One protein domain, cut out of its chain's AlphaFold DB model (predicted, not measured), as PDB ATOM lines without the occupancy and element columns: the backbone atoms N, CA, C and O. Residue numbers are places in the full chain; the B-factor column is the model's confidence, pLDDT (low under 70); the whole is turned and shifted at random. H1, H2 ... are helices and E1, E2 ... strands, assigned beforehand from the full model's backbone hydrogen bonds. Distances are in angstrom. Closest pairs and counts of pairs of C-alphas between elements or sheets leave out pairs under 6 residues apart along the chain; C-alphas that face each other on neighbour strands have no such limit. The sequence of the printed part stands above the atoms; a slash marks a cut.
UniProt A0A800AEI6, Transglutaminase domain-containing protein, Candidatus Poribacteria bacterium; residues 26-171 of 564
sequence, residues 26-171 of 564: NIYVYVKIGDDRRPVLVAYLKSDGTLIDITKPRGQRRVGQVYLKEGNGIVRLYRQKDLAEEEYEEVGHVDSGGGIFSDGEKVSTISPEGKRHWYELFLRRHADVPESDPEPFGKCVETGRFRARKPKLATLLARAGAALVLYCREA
ATOM      1  N   ASN A  26     -37.259 -31.199 -26.655       88.88
ATOM      2  CA  ASN A  26     -37.500 -30.141 -27.626       88.88
ATOM      3  C   ASN A  26     -38.904 -30.303 -28.221       88.88
ATOM      4  O   ASN A  26     -39.305 -31.430 -28.515       88.88
ATOM      5  N   ILE A  27     -39.609 -29.194 -28.420       88.31
ATOM      6  CA  ILE A  27     -40.987 -29.136 -28.910       88.31
ATOM      7  C   ILE A  27     -40.992 -28.457 -30.279       88.31
ATOM      8  O   ILE A  27     -40.542 -27.317 -30.412       88.31
ATOM      9  N   TYR A  28     -41.491 -29.167 -31.286       83.38
ATOM     10  CA  TYR A  28     -41.565 -28.712 -32.666       83.38
ATOM     11  C   TYR A  28     -43.016 -28.644 -33.151       83.38
ATOM     12  O   TYR A  28     -43.807 -29.527 -32.829       83.38
ATOM     13  N   VAL A  29     -43.339 -27.659 -33.984       82.06
ATOM     14  CA  VAL A  29     -44.613 -27.543 -34.716       82.06
ATOM     15  C   VAL A  29     -44.353 -27.830 -36.194       82.06
ATOM     16  O   VAL A  29     -43.343 -27.389 -36.737       82.06
ATOM     17  N   TYR A  30     -45.206 -28.608 -36.851       76.31
ATOM     18  CA  TYR A  30     -45.103 -28.850 -38.285       76.31
ATOM     19  C   TYR A  30     -45.699 -27.675 -39.058       76.31
ATOM     20  O   TYR A  30     -46.866 -27.341 -38.899       76.31
ATOM     21  N   VAL A  31     -44.895 -27.088 -39.939       65.81
ATOM     22  CA  VAL A  31     -45.310 -26.008 -40.838       65.81
ATOM     23  C   VAL A  31     -45.316 -26.535 -42.268       65.81
ATOM     24  O   VAL A  31     -44.390 -27.246 -42.679       65.81
ATOM     25  N   LYS A  32     -46.356 -26.188 -43.030       61.47
ATOM     26  CA  LYS A  32     -46.483 -26.534 -44.449       61.47
ATOM     27  C   LYS A  32     -45.780 -25.475 -45.304       61.47
ATOM     28  O   LYS A  32     -46.116 -24.299 -45.231       61.47
ATOM     29  N   ILE A  33     -44.795 -25.885 -46.101       51.62
ATOM     30  CA  ILE A  33     -44.070 -25.018 -47.041       51.62
ATOM     31  C   ILE A  33     -44.201 -25.649 -48.430       51.62
ATOM     32  O   ILE A  33     -43.475 -26.586 -48.761       51.62
ATOM     33  N   GLY A  34     -45.144 -25.150 -49.233       64.81
ATOM     34  CA  GLY A  34     -45.554 -25.820 -50.472       64.81
ATOM     35  C   GLY A  34     -46.233 -27.160 -50.167       64.81
ATOM     36  O   GLY A  34     -47.160 -27.204 -49.359       64.81
ATOM     37  N   ASP A  35     -45.740 -28.245 -50.769       56.97
ATOM     38  CA  ASP A  35     -46.237 -29.612 -50.528       56.97
ATOM     39  C   ASP A  35     -45.511 -30.341 -49.378       56.97
ATOM     40  O   ASP A  35     -45.982 -31.376 -48.904       56.97
ATOM     41  N   ASP A  36     -44.398 -29.793 -48.873       54.31
ATOM     42  CA  ASP A  36     -43.586 -30.406 -47.816       54.31
ATOM     43  C   ASP A  36     -43.976 -29.906 -46.413       54.31
ATOM     44  O   ASP A  36     -44.148 -28.706 -46.176       54.31
ATOM     45  N   ARG A  37     -44.004 -30.817 -45.430       64.81
ATOM     46  CA  ARG A  37     -44.143 -30.490 -43.995       64.81
ATOM     47  C   ARG A  37     -42.783 -30.477 -43.312       64.81
ATOM     48  O   ARG A  37     -41.997 -31.412 -43.473       64.81
ATOM     49  N   ARG A  38     -42.493 -29.447 -42.509       65.56
ATOM     50  CA  ARG A  38     -41.212 -29.328 -41.790       65.56
ATOM     51  C   ARG A  38     -41.403 -29.038 -40.301       65.56
ATOM     52  O   ARG A  38     -42.178 -28.148 -39.971       65.56
ATOM     53  N   PRO A  39     -40.699 -29.755 -39.402       69.25
ATOM     54  CA  PRO A  39     -40.777 -29.503 -37.969       69.25
ATOM     55  C   PRO A  39     -39.970 -28.255 -37.591       69.25
ATOM     56  O   PRO A  39     -38.789 -28.138 -37.926       69.25
ATOM     57  N   VAL A  40     -40.600 -27.359 -36.839       68.06
ATOM     58  CA  VAL A  40     -40.080 -26.058 -36.422       68.06
ATOM     59  C   VAL A  40     -39.947 -26.000 -34.917       68.06
ATOM     60  O   VAL A  40     -40.939 -26.162 -34.226       68.06
ATOM     61  N   LEU A  41     -38.736 -25.785 -34.395       74.75
ATOM     62  CA  LEU A  41     -38.525 -25.707 -32.948       74.75
ATOM     63  C   LEU A  41     -39.174 -24.427 -32.411       74.75
ATOM     64  O   LEU A  41     -38.748 -23.338 -32.783       74.75
ATOM     65  N   VAL A  42     -40.151 -24.573 -31.521       75.75
ATOM     66  CA  VAL A  42     -40.867 -23.438 -30.911       75.75
ATOM     67  C   VAL A  42     -40.558 -23.305 -29.426       75.75
ATOM     68  O   VAL A  42     -40.405 -22.207 -28.908       75.75
ATOM     69  N   ALA A  43     -40.355 -24.426 -28.733       83.94
ATOM     70  CA  ALA A  43     -40.105 -24.431 -27.300       83.94
ATOM     71  C   ALA A  43     -39.239 -25.624 -26.888       83.94
ATOM     72  O   ALA A  43     -38.985 -26.555 -27.657       83.94
ATOM     73  N   TYR A  44     -38.779 -25.627 -25.643       86.62
ATOM     74  CA  TYR A  44     -38.222 -26.819 -25.021       86.62
ATOM     75  C   TYR A  44     -38.595 -26.906 -23.544       86.62
ATOM     76  O   TYR A  44     -38.729 -25.907 -22.840       86.62
ATOM     77  N   LEU A  45     -38.713 -28.140 -23.072       88.25
ATOM     78  CA  LEU A  45     -38.969 -28.494 -21.690       88.25
ATOM     79  C   LEU A  45     -37.669 -28.975 -21.038       88.25
ATOM     80  O   LEU A  45     -37.028 -29.931 -21.494       88.25
ATOM     81  N   LYS A  46     -37.267 -28.304 -19.961       84.19
ATOM     82  CA  LYS A  46     -36.132 -28.722 -19.131       84.19
ATOM     83  C   LYS A  46     -36.504 -29.924 -18.254       84.19
ATOM     84  O   LYS A  46     -37.675 -30.218 -18.026       84.19
ATOM     85  N   SER A  47     -35.502 -30.621 -17.714       81.62
ATOM     86  CA  SER A  47     -35.727 -31.765 -16.815       81.62
ATOM     87  C   SER A  47     -36.464 -31.419 -15.517       81.62
ATOM     88  O   SER A  47     -37.155 -32.279 -14.972       81.62
ATOM     89  N   ASP A  48     -36.319 -30.185 -15.030       80.00
ATOM     90  CA  ASP A  48     -37.045 -29.628 -13.875       80.00
ATOM     91  C   ASP A  48     -38.519 -29.297 -14.194       80.00
ATOM     92  O   ASP A  48     -39.305 -28.983 -13.301       80.00
ATOM     93  N   GLY A  49     -38.918 -29.427 -15.462       79.50
ATOM     94  CA  GLY A  49     -40.258 -29.133 -15.941       79.50
ATOM     95  C   GLY A  49     -40.472 -27.704 -16.402       79.50
ATOM     96  O   GLY A  49     -41.577 -27.409 -16.834       79.50
ATOM     97  N   THR A  50     -39.485 -26.809 -16.341       83.44
ATOM     98  CA  THR A  50     -39.669 -25.445 -16.851       83.44
ATOM     99  C   THR A  50     -39.849 -25.457 -18.368       83.44
ATOM    100  O   THR A  50     -39.021 -26.029 -19.089       83.44
ATOM    101  N   LEU A  51     -40.914 -24.807 -18.841       86.38
ATOM    102  CA  LEU A  51     -41.224 -24.622 -20.253       86.38
ATOM    103  C   LEU A  51     -40.621 -23.302 -20.737       86.38
ATOM    104  O   LEU A  51     -40.894 -22.237 -20.175       86.38
ATOM    105  N   ILE A  52     -39.771 -23.393 -21.758       80.12
ATOM    106  CA  ILE A  52     -39.090 -22.251 -22.359       80.12
ATOM    107  C   ILE A  52     -39.523 -22.126 -23.817       80.12
ATOM    108  O   ILE A  52     -39.160 -22.974 -24.633       80.12
ATOM    109  N   ASP A  53     -40.245 -21.060 -24.135       80.44
ATOM    110  CA  ASP A  53     -40.571 -20.666 -25.501       80.44
ATOM    111  C   ASP A  53     -39.412 -19.851 -26.084       80.44
ATOM    112  O   ASP A  53     -38.984 -18.844 -25.516       80.44
ATOM    113  N   ILE A  54     -38.853 -20.318 -27.199       68.06
ATOM    114  CA  ILE A  54     -37.723 -19.649 -27.847       68.06
ATOM    115  C   ILE A  54     -38.151 -18.582 -28.852       68.06
ATOM    116  O   ILE A  54     -37.298 -17.784 -29.246       68.06
ATOM    117  N   THR A  55     -39.430 -18.557 -29.229       62.50
ATOM    118  CA  THR A  55     -40.015 -17.526 -30.092       62.50
ATOM    119  C   THR A  55     -40.145 -16.192 -29.355       62.50
ATOM    120  O   THR A  55     -40.041 -15.137 -29.971       62.50
ATOM    121  N   LYS A  56     -40.240 -16.212 -28.015       60.41
ATOM    122  CA  LYS A  56     -40.312 -15.001 -27.185       60.41
ATOM    123  C   LYS A  56     -38.941 -14.335 -26.919       60.41
ATOM    124  O   LYS A  56     -37.893 -15.008 -26.903       60.41
ATOM    125  N   PRO A  57     -38.907 -13.014 -26.634       56.19
ATOM    126  CA  PRO A  57     -37.699 -12.295 -26.210       56.19
ATOM    127  C   PRO A  57     -37.068 -12.904 -24.952       56.19
ATOM    128  O   PRO A  57     -37.777 -13.425 -24.096       56.19
ATOM    129  N   ARG A  58     -35.734 -12.813 -24.792       52.00
ATOM    130  CA  ARG A  58     -34.962 -13.506 -23.727       52.00
ATOM    131  C   ARG A  58     -35.512 -13.335 -22.298       52.00
ATOM    132  O   ARG A  58     -35.363 -14.272 -21.518       52.00
ATOM    133  N   GLY A  59     -36.143 -12.204 -21.975       55.62
ATOM    134  CA  GLY A  59     -36.759 -11.945 -20.664       55.62
ATOM    135  C   GLY A  59     -38.143 -12.575 -20.451       55.62
ATOM    136  O   GLY A  59     -38.553 -12.744 -19.312       55.62
ATOM    137  N   GLN A  60     -38.834 -12.976 -21.521       64.31
ATOM    138  CA  GLN A  60     -40.213 -13.496 -21.503       64.31
ATOM    139  C   GLN A  60     -40.309 -14.960 -21.962       64.31
ATOM    140  O   GLN A  60     -41.392 -15.499 -22.170       64.31
ATOM    141  N   ARG A  61     -39.168 -15.632 -22.144       73.31
ATOM    142  CA  ARG A  61     -39.129 -17.016 -22.645       73.31
ATOM    143  C   ARG A  61     -39.704 -18.034 -21.678       73.31
ATOM    144  O   ARG A  61     -40.032 -19.143 -22.081       73.31
ATOM    145  N   ARG A  62     -39.753 -17.713 -20.388       79.19
ATOM    146  CA  ARG A  62     -40.295 -18.614 -19.379       79.19
ATOM    147  C   ARG A  62     -41.814 -18.472 -19.389       79.19
ATOM    148  O   ARG A  62     -42.338 -17.497 -18.877       79.19
ATOM    149  N   VAL A  63     -42.493 -19.443 -19.985       79.88
ATOM    150  CA  VAL A  63     -43.938 -19.354 -20.271       79.88
ATOM    151  C   VAL A  63     -44.779 -20.288 -19.410       79.88
ATOM    152  O   VAL A  63     -45.994 -20.152 -19.345       79.88
ATOM    153  N   GLY A  64     -44.139 -21.233 -18.724       85.94
ATOM    154  CA  GLY A  64     -44.839 -22.127 -17.818       85.94
ATOM    155  C   GLY A  64     -43.947 -23.197 -17.208       85.94
ATOM    156  O   GLY A  64     -42.712 -23.174 -17.299       85.94
ATOM    157  N   GLN A  65     -44.599 -24.174 -16.595       87.75
ATOM    158  CA  GLN A  65     -43.978 -25.357 -16.034       87.75
ATOM    159  C   GLN A  65     -44.899 -26.562 -16.214       87.75
ATOM    160  O   GLN A  65     -46.096 -26.491 -15.964       87.75
ATOM    161  N   VAL A  66     -44.326 -27.701 -16.589       88.81
ATOM    162  CA  VAL A  66     -45.011 -28.990 -16.539       88.81
ATOM    163  C   VAL A  66     -44.440 -29.768 -15.375       88.81
ATOM    164  O   VAL A  66     -43.288 -30.178 -15.460       88.81
ATOM    165  N   TYR A  67     -45.181 -29.993 -14.299       86.88
ATOM    166  CA  TYR A  67     -44.690 -30.704 -13.114       86.88
ATOM    167  C   TYR A  67     -45.445 -32.019 -12.900       86.88
ATOM    168  O   TYR A  67     -46.433 -32.291 -13.568       86.88
ATOM    169  N   LEU A  68     -44.930 -32.900 -12.040       86.44
ATOM    170  CA  LEU A  68     -45.542 -34.211 -11.808       86.44
ATOM    171  C   LEU A  68     -46.426 -34.180 -10.560       86.44
ATOM    172  O   LEU A  68     -45.937 -33.834  -9.485       86.44
ATOM    173  N   LYS A  69     -47.684 -34.608 -10.689       85.56
ATOM    174  CA  LYS A  69     -48.646 -34.783  -9.590       85.56
ATOM    175  C   LYS A  69     -49.369 -36.112  -9.788       85.56
ATOM    176  O   LYS A  69     -49.892 -36.367 -10.865       85.56
ATOM    177  N   GLU A  70     -49.310 -36.995  -8.790       86.06
ATOM    178  CA  GLU A  70     -49.951 -38.329  -8.827       86.06
ATOM    179  C   GLU A  70     -49.578 -39.198 -10.050       86.06
ATOM    180  O   GLU A  70     -50.318 -40.080 -10.467       86.06
ATOM    181  N   GLY A  71     -48.390 -38.974 -10.623       83.06
ATOM    182  CA  GLY A  71     -47.920 -39.685 -11.819       83.06
ATOM    183  C   GLY A  71     -48.278 -39.009 -13.145       83.06
ATOM    184  O   GLY A  71     -47.653 -39.328 -14.158       83.06
ATOM    185  N   ASN A  72     -49.173 -38.022 -13.128       90.81
ATOM    186  CA  ASN A  72     -49.548 -37.207 -14.280       90.81
ATOM    187  C   ASN A  72     -48.639 -35.977 -14.406       90.81
ATOM    188  O   ASN A  72     -48.129 -35.456 -13.415       90.81
ATOM    189  N   GLY A  73     -48.413 -35.521 -15.636       91.19
ATOM    190  CA  GLY A  73     -47.724 -34.269 -15.933       91.19
ATOM    191  C   GLY A  73     -48.720 -33.118 -16.023       91.19
ATOM    192  O   GLY A  73     -49.361 -32.985 -17.056       91.19
ATOM    193  N   ILE A  74     -48.838 -32.305 -14.975       89.69
ATOM    194  CA  ILE A  74     -49.714 -31.126 -14.934       89.69
ATOM    195  C   ILE A  74     -49.033 -29.972 -15.662       89.69
ATOM    196  O   ILE A  74     -47.883 -29.658 -15.348       89.69
ATOM    197  N   VAL A  75     -49.722 -29.358 -16.621       89.56
ATOM    198  CA  VAL A  75     -49.253 -28.192 -17.376       89.56
ATOM    199  C   VAL A  75     -49.810 -26.929 -16.734       89.56
ATOM    200  O   VAL A  75     -51.020 -26.759 -16.612       89.56
ATOM    201  N   ARG A  76     -48.904 -26.041 -16.334       86.00
ATOM    202  CA  ARG A  76     -49.201 -24.749 -15.726       86.00
ATOM    203  C   ARG A  76     -48.562 -23.649 -16.559       86.00
ATOM    204  O   ARG A  76     -47.352 -23.701 -16.797       86.00
ATOM    205  N   LEU A  77     -49.345 -22.668 -16.986       85.69
ATOM    206  CA  LEU A  77     -48.880 -21.538 -17.790       85.69
ATOM    207  C   LEU A  77     -48.826 -20.264 -16.947       85.69
ATOM    208  O   LEU A  77     -49.587 -20.114 -15.992       85.69
ATOM    209  N   TYR A  78     -47.892 -19.376 -17.279       81.00
ATOM    210  CA  TYR A  78     -47.771 -18.067 -16.644       81.00
ATOM    211  C   TYR A  78     -48.555 -17.029 -17.455       81.00
ATOM    212  O   TYR A  78     -48.305 -16.875 -18.653       81.00
ATOM    213  N   ARG A  79     -49.482 -16.307 -16.813       65.69
ATOM    214  CA  ARG A  79     -50.169 -15.142 -17.401       65.69
ATOM    215  C   ARG A  79     -49.551 -13.866 -16.844       65.69
ATOM    216  O   ARG A  79     -49.449 -13.698 -15.634       65.69
ATOM    217  N   GLN A  80     -49.133 -12.971 -17.734       53.38
ATOM    218  CA  GLN A  80     -48.520 -11.699 -17.366       53.38
ATOM    219  C   GLN A  80     -49.605 -10.615 -17.359       53.38
ATOM    220  O   GLN A  80     -50.041 -10.195 -18.427       53.38
ATOM    221  N   LYS A  81     -50.071 -10.208 -16.170       47.50
ATOM    222  CA  LYS A  81     -50.957  -9.039 -16.003       47.50
ATOM    223  C   LYS A  81     -50.184  -7.770 -15.627       47.50
ATOM    224  O   LYS A  81     -50.534  -6.722 -16.140       47.50
ATOM    225  N   ASP A  82     -49.105  -7.876 -14.836       39.16
ATOM    226  CA  ASP A  82     -48.273  -6.744 -14.390       39.16
ATOM    227  C   ASP A  82     -46.811  -7.146 -14.086       39.16
ATOM    228  O   ASP A  82     -46.484  -8.326 -13.954       39.16
ATOM    229  N   LEU A  83     -45.910  -6.160 -13.967       42.97
ATOM    230  CA  LEU A  83     -44.444  -6.312 -13.830       42.97
ATOM    231  C   LEU A  83     -43.943  -7.037 -12.554       42.97
ATOM    232  O   LEU A  83     -42.735  -7.253 -12.444       42.97
ATOM    233  N   ALA A  84     -44.811  -7.408 -11.602       39.41
ATOM    234  CA  ALA A  84     -44.388  -7.897 -10.280       39.41
ATOM    235  C   ALA A  84     -45.040  -9.205  -9.775       39.41
ATOM    236  O   ALA A  84     -44.495  -9.791  -8.839       39.41
ATOM    237  N   GLU A  85     -46.128  -9.711 -10.371       41.50
ATOM    238  CA  GLU A  85     -46.811 -10.926  -9.882       41.50
ATOM    239  C   GLU A  85     -47.091 -11.944 -11.008       41.50
ATOM    240  O   GLU A  85     -47.832 -11.677 -11.953       41.50
ATOM    241  N   GLU A  86     -46.486 -13.138 -10.906       51.75
ATOM    242  CA  GLU A  86     -46.728 -14.272 -11.816       51.75
ATOM    243  C   GLU A  86     -47.994 -15.060 -11.397       51.75
ATOM    244  O   GLU A  86     -47.926 -16.113 -10.758       51.75
ATOM    245  N   GLU A  87     -49.148 -14.535 -11.817       63.22
ATOM    246  CA  GLU A  87     -50.267 -15.279 -12.413       63.22
ATOM    247  C   GLU A  87     -50.030 -16.728 -12.861       63.22
ATOM    248  O   GLU A  87     -49.288 -16.905 -13.833       63.22
ATOM    249  N   TYR A  88     -50.664 -17.759 -12.292       73.81
ATOM    250  CA  TYR A  88     -50.592 -19.093 -12.896       73.81
ATOM    251  C   TYR A  88     -51.915 -19.824 -13.030       73.81
ATOM    252  O   TYR A  88     -52.732 -19.841 -12.116       73.81
ATOM    253  N   GLU A  89     -52.045 -20.531 -14.149       82.00
ATOM    254  CA  GLU A  89     -53.243 -21.286 -14.492       82.00
ATOM    255  C   GLU A  89     -52.878 -22.711 -14.905       82.00
ATOM    256  O   GLU A  89     -51.960 -22.935 -15.701       82.00
ATOM    257  N   GLU A  90     -53.563 -23.687 -14.309       86.88
ATOM    258  CA  GLU A  90     -53.459 -25.092 -14.697       86.88
ATOM    259  C   GLU A  90     -54.411 -25.341 -15.861       86.88
ATOM    260  O   GLU A  90     -55.620 -25.387 -15.680       86.88
ATOM    261  N   VAL A  91     -53.840 -25.495 -17.053       86.62
ATOM    262  CA  VAL A  91     -54.592 -25.632 -18.310       86.62
ATOM    263  C   VAL A  91     -54.897 -27.087 -18.661       86.62
ATOM    264  O   VAL A  91     -55.739 -27.375 -19.499       86.62
ATOM    265  N   GLY A  92     -54.214 -28.046 -18.034       90.56
ATOM    266  CA  GLY A  92     -54.480 -29.460 -18.277       90.56
ATOM    267  C   GLY A  92     -53.359 -30.387 -17.834       90.56
ATOM    268  O   GLY A  92     -52.438 -30.000 -17.109       90.56
ATOM    269  N   HIS A  93     -53.431 -31.650 -18.253       93.50
ATOM    270  CA  HIS A  93     -52.456 -32.661 -17.857       93.50
ATOM    271  C   HIS A  93     -52.237 -33.760 -18.899       93.50
ATOM    272  O   HIS A  93     -53.027 -33.952 -19.818       93.50
ATOM    273  N   VAL A  94     -51.149 -34.515 -18.729       95.06
ATOM    274  CA  VAL A  94     -50.869 -35.747 -19.476       95.06
ATOM    275  C   VAL A  94     -50.705 -36.932 -18.539       95.06
ATOM    276  O   VAL A  94     -50.008 -36.843 -17.524       95.06
ATOM    277  N   ASP A  95     -51.322 -38.053 -18.886       94.00
ATOM    278  CA  ASP A  95     -51.197 -39.289 -18.124       94.00
ATOM    279  C   ASP A  95     -49.899 -40.063 -18.452       94.00
ATOM    280  O   ASP A  95     -49.101 -39.718 -19.331       94.00
ATOM    281  N   SER A  96     -49.652 -41.149 -17.719       91.12
ATOM    282  CA  SER A  96     -48.499 -42.032 -17.966       91.12
ATOM    283  C   SER A  96     -48.578 -42.839 -19.279       91.12
ATOM    284  O   SER A  96     -47.553 -43.341 -19.766       91.12
ATOM    285  N   GLY A  97     -49.779 -42.948 -19.854       90.19
ATOM    286  CA  GLY A  97     -50.077 -43.605 -21.123       90.19
ATOM    287  C   GLY A  97     -49.863 -42.710 -22.346       90.19
ATOM    288  O   GLY A  97     -49.708 -43.246 -23.438       90.19
ATOM    289  N   GLY A  98     -49.761 -41.389 -22.161       89.75
ATOM    290  CA  GLY A  98     -49.613 -40.407 -23.233       89.75
ATOM    291  C   GLY A  98     -50.913 -39.722 -23.660       89.75
ATOM    292  O   GLY A  98     -50.908 -39.003 -24.657       89.75
ATOM    293  N   GLY A  99     -52.022 -39.925 -22.944       93.62
ATOM    294  CA  GLY A  99     -53.262 -39.177 -23.148       93.62
ATOM    295  C   GLY A  99     -53.144 -37.760 -22.591       93.62
ATOM    296  O   GLY A  99     -52.721 -37.592 -21.448       93.62
ATOM    297  N   ILE A 100     -53.492 -36.754 -23.396       93.25
ATOM    298  CA  ILE A 100     -53.438 -35.332 -23.031       93.25
ATOM    299  C   ILE A 100     -54.869 -34.828 -22.834       93.25
ATOM    300  O   ILE A 100     -55.712 -35.026 -23.711       93.25
ATOM    301  N   PHE A 101     -55.121 -34.174 -21.701       91.44
ATOM    302  CA  PHE A 101     -56.443 -33.755 -21.249       91.44
ATOM    303  C   PHE A 101     -56.479 -32.263 -20.897       91.44
ATOM    304  O   PHE A 101     -55.535 -31.756 -20.286       91.44
ATOM    305  N   SER A 102     -57.587 -31.604 -21.237       89.88
ATOM    306  CA  SER A 102     -57.945 -30.217 -20.901       89.88
ATOM    307  C   SER A 102     -59.394 -30.230 -20.426       89.88
ATOM    308  O   SER A 102     -60.208 -30.911 -21.045       89.88
ATOM    309  N   ASP A 103     -59.708 -29.577 -19.309       83.50
ATOM    310  CA  ASP A 103     -61.070 -29.516 -18.739       83.50
ATOM    311  C   ASP A 103     -61.789 -30.873 -18.585       83.50
ATOM    312  O   ASP A 103     -63.008 -30.984 -18.657       83.50
ATOM    313  N   GLY A 104     -61.019 -31.943 -18.354       81.38
ATOM    314  CA  GLY A 104     -61.538 -33.306 -18.193       81.38
ATOM    315  C   GLY A 104     -61.771 -34.070 -19.502       81.38
ATOM    316  O   GLY A 104     -61.968 -35.285 -19.459       81.38
ATOM    317  N   GLU A 105     -61.662 -33.416 -20.658       87.19
ATOM    318  CA  GLU A 105     -61.767 -34.048 -21.972       87.19
ATOM    319  C   GLU A 105     -60.395 -34.370 -22.568       87.19
ATOM    320  O   GLU A 105     -59.402 -33.669 -22.359       87.19
ATOM    321  N   LYS A 106     -60.321 -35.460 -23.337       89.75
ATOM    322  CA  LYS A 106     -59.087 -35.876 -24.009       89.75
ATOM    323  C   LYS A 106     -58.914 -35.101 -25.316       89.75
ATOM    324  O   LYS A 106     -59.601 -35.379 -26.291       89.75
ATOM    325  N   VAL A 107     -57.942 -34.192 -25.355       86.69
ATOM    326  CA  VAL A 107     -57.684 -33.300 -26.501       86.69
ATOM    327  C   VAL A 107     -56.654 -33.842 -27.491       86.69
ATOM    328  O   VAL A 107     -56.685 -33.471 -28.661       86.69
ATOM    329  N   SER A 108     -55.708 -34.681 -27.052       89.25
ATOM    330  CA  SER A 108     -54.679 -35.244 -27.940       89.25
ATOM    331  C   SER A 108     -53.976 -36.467 -27.330       89.25
ATOM    332  O   SER A 108     -54.274 -36.898 -26.210       89.25
ATOM    333  N   THR A 109     -53.032 -37.046 -28.069       93.25
ATOM    334  CA  THR A 109     -52.206 -38.189 -27.659       93.25
ATOM    335  C   THR A 109     -50.755 -38.004 -28.080       93.25
ATOM    336  O   THR A 109     -50.460 -37.411 -29.112       93.25
ATOM    337  N   ILE A 110     -49.830 -38.552 -27.299       94.12
ATOM    338  CA  ILE A 110     -48.409 -38.622 -27.640       94.12
ATOM    339  C   ILE A 110     -47.832 -39.958 -27.189       94.12
ATOM    340  O   ILE A 110     -48.052 -40.375 -26.058       94.12
ATOM    341  N   SER A 111     -46.987 -40.574 -28.014       93.75
ATOM    342  CA  SER A 111     -46.277 -41.796 -27.635       93.75
ATOM    343  C   SER A 111     -45.262 -41.536 -26.506       93.75
ATOM    344  O   SER A 111     -44.232 -40.893 -26.752       93.75
ATOM    345  N   PRO A 112     -45.434 -42.068 -25.278       90.06
ATOM    346  CA  PRO A 112     -44.468 -41.846 -24.197       90.06
ATOM    347  C   PRO A 112     -43.128 -42.539 -24.460       90.06
ATOM    348  O   PRO A 112     -42.096 -42.167 -23.887       90.06
ATOM    349  N   GLU A 113     -43.126 -43.577 -25.299       89.00
ATOM    350  CA  GLU A 113     -41.938 -44.353 -25.648       89.00
ATOM    351  C   GLU A 113     -41.114 -43.681 -26.743       89.00
ATOM    352  O   GLU A 113     -39.885 -43.606 -26.605       89.00
ATOM    353  N   GLY A 114     -41.782 -43.135 -27.758       88.88
ATOM    354  CA  GLY A 114     -41.161 -42.496 -28.911       88.88
ATOM    355  C   GLY A 114     -40.319 -43.449 -29.771       88.88
ATOM    356  O   GLY A 114     -39.789 -44.466 -29.320       88.88
ATOM    357  N   LYS A 115     -40.146 -43.083 -31.037       90.12
ATOM    358  CA  LYS A 115     -39.305 -43.775 -32.016       90.12
ATOM    359  C   LYS A 115     -37.849 -43.335 -31.873       90.12
ATOM    360  O   LYS A 115     -37.559 -42.198 -31.502       90.12
ATOM    361  N   ARG A 116     -36.913 -44.235 -32.169       84.56
ATOM    362  CA  ARG A 116     -35.474 -43.938 -32.205       84.56
ATOM    363  C   ARG A 116     -34.940 -44.160 -33.609       84.56
ATOM    364  O   ARG A 116     -35.380 -45.078 -34.295       84.56
ATOM    365  N   HIS A 117     -33.954 -43.362 -33.993       77.88
ATOM    366  CA  HIS A 117     -33.309 -43.473 -35.293       77.88
ATOM    367  C   HIS A 117     -31.843 -43.890 -35.141       77.88
ATOM    368  O   HIS A 117     -31.134 -43.408 -34.255       77.88
ATOM    369  N   TRP A 118     -31.387 -44.789 -36.017       73.00
ATOM    370  CA  TRP A 118     -30.023 -45.325 -35.988       73.00
ATOM    371  C   TRP A 118     -28.971 -44.252 -36.308       73.00
ATOM    372  O   TRP A 118     -27.910 -44.238 -35.691       73.00
ATOM    373  N   TYR A 119     -29.287 -43.310 -37.204       69.88
ATOM    374  CA  TYR A 119     -28.389 -42.214 -37.594       69.88
ATOM    375  C   TYR A 119     -28.182 -41.179 -36.475       69.88
ATOM    376  O   TYR A 119     -27.294 -40.339 -36.563       69.88
ATOM    377  N   GLU A 120     -28.966 -41.256 -35.395       69.81
ATOM    378  CA  GLU A 120     -28.765 -40.483 -34.164       69.81
ATOM    379  C   GLU A 120     -28.178 -41.341 -33.031       69.81
ATOM    380  O   GLU A 120     -28.301 -40.993 -31.853       69.81
ATOM    381  N   LEU A 121     -27.594 -42.497 -33.370       75.56
ATOM    382  CA  LEU A 121     -27.021 -43.464 -32.428       75.56
ATOM    383  C   LEU A 121     -28.010 -43.891 -31.329       75.56
ATOM    384  O   LEU A 121     -27.610 -44.219 -30.214       75.56
ATOM    385  N   PHE A 122     -29.317 -43.852 -31.619       76.25
ATOM    386  CA  PHE A 122     -30.393 -44.153 -30.666       76.25
ATOM    387  C   PHE A 122     -30.426 -43.252 -29.409       76.25
ATOM    388  O   PHE A 122     -31.110 -43.574 -28.431       76.25
ATOM    389  N   LEU A 123     -29.728 -42.107 -29.431       78.25
ATOM    390  CA  LEU A 123     -29.581 -41.199 -28.285       78.25
ATOM    391  C   LEU A 123     -30.809 -40.314 -28.039       78.25
ATOM    392  O   LEU A 123     -30.948 -39.741 -26.953       78.25
ATOM    393  N   ARG A 124     -31.701 -40.199 -29.028       83.31
ATOM    394  CA  ARG A 124     -32.906 -39.362 -28.965       83.31
ATOM    395  C   ARG A 124     -34.162 -40.171 -29.242       83.31
ATOM    396  O   ARG A 124     -34.118 -41.190 -29.931       83.31
ATOM    397  N   ARG A 125     -35.280 -39.716 -28.682       89.38
ATOM    398  CA  ARG A 125     -36.607 -40.315 -28.863       89.38
ATOM    399  C   ARG A 125     -37.558 -39.285 -29.442       89.38
ATOM    400  O   ARG A 125     -37.620 -38.177 -28.928       89.38
ATOM    401  N   HIS A 126     -38.285 -39.674 -30.476       90.12
ATOM    402  CA  HIS A 126     -39.154 -38.818 -31.275       90.12
ATOM    403  C   HIS A 126     -40.599 -39.282 -31.132       90.12
ATOM    404  O   HIS A 126     -40.863 -40.470 -31.297       90.12
ATOM    405  N   ALA A 127     -41.527 -38.379 -30.857       93.00
ATOM    406  CA  ALA A 127     -42.954 -38.685 -30.871       93.00
ATOM    407  C   ALA A 127     -43.715 -37.552 -31.553       93.00
ATOM    408  O   ALA A 127     -43.490 -36.388 -31.230       93.00
ATOM    409  N   ASP A 128     -44.577 -37.906 -32.499       89.50
ATOM    410  CA  ASP A 128     -45.487 -36.970 -33.152       89.50
ATOM    411  C   ASP A 128     -46.746 -36.774 -32.297       89.50
ATOM    412  O   ASP A 128     -47.081 -37.626 -31.464       89.50
ATOM    413  N   VAL A 129     -47.396 -35.627 -32.481       87.88
ATOM    414  CA  VAL A 129     -48.594 -35.209 -31.752       87.88
ATOM    415  C   VAL A 129     -49.612 -34.663 -32.767       87.88
ATOM    416  O   VAL A 129     -49.300 -33.676 -33.442       87.88
ATOM    417  N   PRO A 130     -50.804 -35.276 -32.904       86.50
ATOM    418  CA  PRO A 130     -51.279 -36.466 -32.192       86.50
ATOM    419  C   PRO A 130     -50.554 -37.759 -32.615       86.50
ATOM    420  O   PRO A 130     -50.002 -37.863 -33.712       86.50
ATOM    421  N   GLU A 131     -50.533 -38.764 -31.739       87.44
ATOM    422  CA  GLU A 131     -49.891 -40.051 -32.031       87.44
ATOM    423  C   GLU A 131     -50.632 -40.810 -33.141       87.44
ATOM    424  O   GLU A 131     -51.832 -41.044 -33.046       87.44
ATOM    425  N   SER A 132     -49.883 -41.293 -34.141       78.06
ATOM    426  CA  SER A 132     -50.391 -42.091 -35.276       78.06
ATOM    427  C   SER A 132     -51.392 -41.373 -36.190       78.06
ATOM    428  O   SER A 132     -52.038 -42.022 -37.009       78.06
ATOM    429  N   ASP A 133     -51.481 -40.048 -36.087       78.31
ATOM    430  CA  ASP A 133     -52.209 -39.216 -37.039       78.31
ATOM    431  C   ASP A 133     -51.458 -39.190 -38.391       78.31
ATOM    432  O   ASP A 133     -50.224 -39.074 -38.385       78.31
ATOM    433  N   PRO A 134     -52.131 -39.329 -39.552       72.50
ATOM    434  CA  PRO A 134     -51.500 -39.102 -40.856       72.50
ATOM    435  C   PRO A 134     -51.003 -37.657 -41.028       72.50
ATOM    436  O   PRO A 134     -50.098 -37.410 -41.827       72.50
ATOM    437  N   GLU A 135     -51.561 -36.713 -40.269       75.19
ATOM    438  CA  GLU A 135     -51.307 -35.285 -40.369       75.19
ATOM    439  C   GLU A 135     -51.028 -34.624 -39.000       75.19
ATOM    440  O   GLU A 135     -51.727 -33.690 -38.608       75.19
ATOM    441  N   PRO A 136     -49.968 -35.026 -38.269       81.81
ATOM    442  CA  PRO A 136     -49.673 -34.446 -36.963       81.81
ATOM    443  C   PRO A 136     -49.317 -32.961 -37.095       81.81
ATOM    444  O   PRO A 136     -48.617 -32.558 -38.031       81.81
ATOM    445  N   PHE A 137     -49.747 -32.149 -36.129       77.94
ATOM    446  CA  PHE A 137     -49.446 -30.714 -36.112       77.94
ATOM    447  C   PHE A 137     -48.116 -30.404 -35.414       77.94
ATOM    448  O   PHE A 137     -47.574 -29.316 -35.579       77.94
ATOM    449  N   GLY A 138     -47.534 -31.346 -34.664       84.94
ATOM    450  CA  GLY A 138     -46.207 -31.154 -34.089       84.94
ATOM    451  C   GLY A 138     -45.498 -32.434 -33.662       84.94
ATOM    452  O   GLY A 138     -45.978 -33.552 -33.851       84.94
ATOM    453  N   LYS A 139     -44.295 -32.259 -33.118       88.88
ATOM    454  CA  LYS A 139     -43.361 -33.327 -32.762       88.88
ATOM    455  C   LYS A 139     -42.550 -32.959 -31.529       88.88
ATOM    456  O   LYS A 139     -42.014 -31.863 -31.433       88.88
ATOM    457  N   CYS A 140     -42.335 -33.915 -30.638       91.31
ATOM    458  CA  CYS A 140     -41.465 -33.770 -29.476       91.31
ATOM    459  C   CYS A 140     -40.236 -34.681 -29.588       91.31
ATOM    460  O   CYS A 140     -40.322 -35.820 -30.058       91.31
ATOM    461  N   VAL A 141     -39.074 -34.189 -29.144       89.56
ATOM    462  CA  VAL A 141     -37.803 -34.931 -29.171       89.56
ATOM    463  C   VAL A 141     -37.110 -34.884 -27.815       89.56
ATOM    464  O   VAL A 141     -36.608 -33.840 -27.408       89.56
ATOM    465  N   GLU A 142     -37.023 -36.024 -27.133       89.50
ATOM    466  CA  GLU A 142     -36.348 -36.164 -25.838       89.50
ATOM    467  C   GLU A 142     -34.891 -36.620 -26.005       89.50
ATOM    468  O   GLU A 142     -34.610 -37.610 -26.692       89.50
ATOM    469  N   THR A 143     -33.965 -35.936 -25.326       84.19
ATOM    470  CA  THR A 143     -32.537 -36.285 -25.254       84.19
ATOM    471  C   THR A 143     -32.161 -36.863 -23.887       84.19
ATOM    472  O   THR A 143     -32.687 -36.457 -22.853       84.19
ATOM    473  N   GLY A 144     -31.217 -37.812 -23.857       73.81
ATOM    474  CA  GLY A 144     -30.604 -38.279 -22.604       73.81
ATOM    475  C   GLY A 144     -31.430 -39.281 -21.778       73.81
ATOM    476  O   GLY A 144     -31.103 -39.548 -20.615       73.81
ATOM    477  N   ARG A 145     -32.492 -39.877 -22.347       77.50
ATOM    478  CA  ARG A 145     -33.260 -40.962 -21.704       77.50
ATOM    479  C   ARG A 145     -32.671 -42.340 -22.013       77.50
ATOM    480  O   ARG A 145     -33.050 -42.992 -22.990       77.50
ATOM    481  N   PHE A 146     -31.778 -42.797 -21.134       75.25
ATOM    482  CA  PHE A 146     -31.113 -44.107 -21.235       75.25
ATOM    483  C   PHE A 146     -31.861 -45.258 -20.546       75.25
ATOM    484  O   PHE A 146     -31.684 -46.409 -20.925       75.25
ATOM    485  N   ARG A 147     -32.714 -44.962 -19.555       74.62
ATOM    486  CA  ARG A 147     -33.507 -45.969 -18.825       74.62
ATOM    487  C   ARG A 147     -34.900 -46.146 -19.444       74.62
ATOM    488  O   ARG A 147     -35.389 -45.251 -20.138       74.62
ATOM    489  N   ALA A 148     -35.533 -47.288 -19.173       75.25
ATOM    490  CA  ALA A 148     -36.938 -47.531 -19.507       75.25
ATOM    491  C   ALA A 148     -37.870 -46.570 -18.745       75.25
ATOM    492  O   ALA A 148     -37.501 -46.035 -17.692       75.25
ATOM    493  N   ARG A 149     -39.074 -46.330 -19.286       81.38
ATOM    494  CA  ARG A 149     -40.075 -45.481 -18.621       81.38
ATOM    495  C   ARG A 149     -40.544 -46.121 -17.316       81.38
ATOM    496  O   ARG A 149     -40.609 -47.342 -17.204       81.38
ATOM    497  N   LYS A 150     -40.910 -45.290 -16.341       83.75
ATOM    498  CA  LYS A 150     -41.633 -45.759 -15.157       83.75
ATOM    499  C   LYS A 150     -43.117 -45.874 -15.534       83.75
ATOM    500  O   LYS A 150     -43.668 -44.872 -15.980       83.75
ATOM    501  N   PRO A 151     -43.767 -47.037 -15.363       75.31
ATOM    502  CA  PRO A 151     -45.100 -47.288 -15.920       75.31
ATOM    503  C   PRO A 151     -46.214 -46.401 -15.343       75.31
ATOM    504  O   PRO A 151     -47.217 -46.215 -16.009       75.31
ATOM    505  N   LYS A 152     -46.033 -45.823 -14.146       85.62
ATOM    506  CA  LYS A 152     -47.006 -44.925 -13.492       85.62
ATOM    507  C   LYS A 152     -46.618 -43.441 -13.551       85.62
ATOM    508  O   LYS A 152     -47.109 -42.656 -12.753       85.62
ATOM    509  N   LEU A 153     -45.661 -43.060 -14.401       88.56
ATOM    510  CA  LEU A 153     -45.131 -41.695 -14.426       88.56
ATOM    511  C   LEU A 153     -45.070 -41.156 -15.853       88.56
ATOM    512  O   LEU A 153     -44.420 -41.754 -16.714       88.56
ATOM    513  N   ALA A 154     -45.666 -39.986 -16.075       90.00
ATOM    514  CA  ALA A 154     -45.527 -39.254 -17.320       90.00
ATOM    515  C   ALA A 154     -44.044 -38.972 -17.615       90.00
ATOM    516  O   ALA A 154     -43.284 -38.449 -16.791       90.00
ATOM    517  N   THR A 155     -43.609 -39.360 -18.811       92.50
ATOM    518  CA  THR A 155     -42.222 -39.167 -19.250       92.50
ATOM    519  C   THR A 155     -41.952 -37.706 -19.616       92.50
ATOM    520  O   THR A 155     -42.885 -36.938 -19.832       92.50
ATOM    521  N   LEU A 156     -40.677 -37.303 -19.718       90.62
ATOM    522  CA  LEU A 156     -40.337 -35.947 -20.169       90.62
ATOM    523  C   LEU A 156     -40.823 -35.695 -21.607       90.62
ATOM    524  O   LEU A 156     -41.296 -34.603 -21.901       90.62
ATOM    525  N   LEU A 157     -40.773 -36.720 -22.468       92.75
ATOM    526  CA  LEU A 157     -41.353 -36.682 -23.812       92.75
ATOM    527  C   LEU A 157     -42.870 -36.440 -23.780       92.75
ATOM    528  O   LEU A 157     -43.346 -35.539 -24.459       92.75
ATOM    529  N   ALA A 158     -43.608 -37.188 -22.952       93.38
ATOM    530  CA  ALA A 158     -45.060 -37.029 -22.814       93.38
ATOM    531  C   ALA A 158     -45.438 -35.649 -22.249       93.38
ATOM    532  O   ALA A 158     -46.320 -34.981 -22.777       93.38
ATOM    533  N   ARG A 159     -44.706 -35.177 -21.231       93.88
ATOM    534  CA  ARG A 159     -44.851 -33.826 -20.658       93.88
ATOM    535  C   ARG A 159     -44.606 -32.726 -21.691       93.88
ATOM    536  O   ARG A 159     -45.309 -31.724 -21.683       93.88
ATOM    537  N   ALA A 160     -43.641 -32.914 -22.590       92.38
ATOM    538  CA  ALA A 160     -43.403 -31.986 -23.692       92.38
ATOM    539  C   ALA A 160     -44.537 -32.006 -24.730       92.38
ATOM    540  O   ALA A 160     -44.885 -30.954 -25.251       92.38
ATOM    541  N   GLY A 161     -45.147 -33.168 -24.995       92.19
ATOM    542  CA  GLY A 161     -46.360 -33.264 -25.819       92.19
ATOM    543  C   GLY A 161     -47.553 -32.527 -25.215       92.19
ATOM    544  O   GLY A 161     -48.247 -31.807 -25.923       92.19
ATOM    545  N   ALA A 162     -47.747 -32.638 -23.900       91.81
ATOM    546  CA  ALA A 162     -48.773 -31.886 -23.180       91.81
ATOM    547  C   ALA A 162     -48.557 -30.375 -23.301       91.81
ATOM    548  O   ALA A 162     -49.488 -29.642 -23.610       91.81
ATOM    549  N   ALA A 163     -47.310 -29.924 -23.119       90.94
ATOM    550  CA  ALA A 163     -46.945 -28.531 -23.338       90.94
ATOM    551  C   ALA A 163     -47.229 -28.099 -24.784       90.94
ATOM    552  O   ALA A 163     -47.842 -27.066 -24.979       90.94
ATOM    553  N   LEU A 164     -46.859 -28.893 -25.793       89.69
ATOM    554  CA  LEU A 164     -47.152 -28.581 -27.196       89.69
ATOM    555  C   LEU A 164     -48.657 -28.374 -27.446       89.69
ATOM    556  O   LEU A 164     -49.035 -27.409 -28.095       89.69
ATOM    557  N   VAL A 165     -49.510 -29.259 -26.928       87.50
ATOM    558  CA  VAL A 165     -50.964 -29.199 -27.164       87.50
ATOM    559  C   VAL A 165     -51.626 -28.073 -26.384       87.50
ATOM    560  O   VAL A 165     -52.487 -27.406 -26.931       87.50
ATOM    561  N   LEU A 166     -51.263 -27.880 -25.116       86.50
ATOM    562  CA  LEU A 166     -51.976 -26.958 -24.230       86.50
ATOM    563  C   LEU A 166     -51.417 -25.533 -24.291       86.50
ATOM    564  O   LEU A 166     -52.157 -24.588 -24.086       86.50
ATOM    565  N   TYR A 167     -50.129 -25.365 -24.607       80.88
ATOM    566  CA  TYR A 167     -49.514 -24.044 -24.750       80.88
ATOM    567  C   TYR A 167     -49.547 -23.534 -26.193       80.88
ATOM    568  O   TYR A 167     -49.991 -22.421 -26.455       80.88
ATOM    569  N   CYS A 168     -49.075 -24.336 -27.155       63.78
ATOM    570  CA  CYS A 168     -48.936 -23.856 -28.534       63.78
ATOM    571  C   CYS A 168     -50.272 -23.794 -29.292       63.78
ATOM    572  O   CYS A 168     -50.312 -23.162 -30.339       63.78
ATOM    573  N   ARG A 169     -51.351 -24.415 -28.783       55.78
ATOM    574  CA  ARG A 169     -52.710 -24.284 -29.341       55.78
ATOM    575  C   ARG A 169     -53.408 -22.993 -28.911       55.78
ATOM    576  O   ARG A 169     -54.165 -22.454 -29.699       55.78
ATOM    577  N   GLU A 170     -53.145 -22.495 -27.700       49.72
ATOM    578  CA  GLU A 170     -53.641 -21.180 -27.251       49.72
ATOM    579  C   GLU A 170     -52.881 -20.020 -27.913       49.72
ATOM    580  O   GLU A 170     -53.402 -18.917 -28.050       49.72
ATOM    581  N   ALA A 171     -51.644 -20.260 -28.350       47.62
ATOM    582  CA  ALA A 171     -50.841 -19.295 -29.087       47.62
ATOM    583  C   ALA A 171     -51.175 -19.313 -30.596       47.62
ATOM    584  O   ALA A 171     -50.319 -19.652 -31.411       47.62
TER     585      ALA A 171
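AT A GLANCE: This is residues 26 to 171 of the 564 residues of the protein "Transglutaminase domain-containing protein" of Candidatus Poribacteria bacterium (UniProt A0A800AEI6). One long antiparallel sheet of ten strands curls round a single helix, H1, like a loose, incomplete barrel with the helix as its core. The sheet's two edge strands, E8 and E9, come near each other at one end of each, and the long hairpins E1-E2 and E5-E6 reach well past the helix. The 146 printed residues hold E1 to E10 and then H1 along the chain; the sheet's order is E8 E7 E6 E5 E4 E3 E2 E1 E10 E9. The class is mostly strand, and the whole is compact, with a radius of gyration of the C-alphas of 14.9 A and spans of 48 by 41 by 29 A.

HOW THE PARTS SIT: The sheet is strongly twisted, and the way across it turns by 158 degrees. E1 (residues 26 to 33), E2 (36 to 46), E3 (50 to 53), E4 (62 to 69), E5 (72 to 80), E6 (86 to 94), E7 (99 to 102) and E8 (105 to 109) form a meander, each strand the antiparallel neighbour of the one before. E1 and E2 form a hairpin, with N 31 and O 38 at 2.9 A. In the hairpin of E4 and E5, N 74 and O 67 are 2.8 A apart. E6 bends by 53 degrees at residue 91; it pairs with E5 through N 75 and O 92, 2.8 A. E9 (124 to 129) and E10 (138 to 143) form another hairpin, with N 140 and O 127 at 2.8 A, and E10 is the antiparallel neighbour of E1 through N 28 and O 139, 2.8 A. The closest C-alphas of the edge strands E8 and E9 are those of Thr 109 and Val 129, 6.2 A apart. H1 (156 to 167) is on one face of the sheet, making two layers, and the sheet curls round it. Its closest C-alphas to E10 are Leu 157 and Glu 142, 5.4 A, and to E5 Arg 159 and Gly 73, 5.5 A. Every O i to N i+4 pair of H1 is within hydrogen-bond range. E4 and E10 are apart.

IN THESE COORDINATES: E1 begins at C-alpha 26 (-37.500, -30.141, -27.626). E2, the longest strand, is 29.7 A from first to last C-alpha; E5 is 25.7 A and E6 is 23.2 A. H1, 15.7 A long, ends at C-alpha 167 (-49.514, -24.044, -24.750).

THE WHOLE: The C-alphas farthest apart are those of Asp 82 and Trp 118, 47.8 A. The printed part has no cut. The links E8 to E9 and E10 to H1 are long. Mean pLDDT of the printed part is 79.3, with residues 31 to 40, 54 to 60, 79 to 87, 119 to 120 and 168 to 171 under 70.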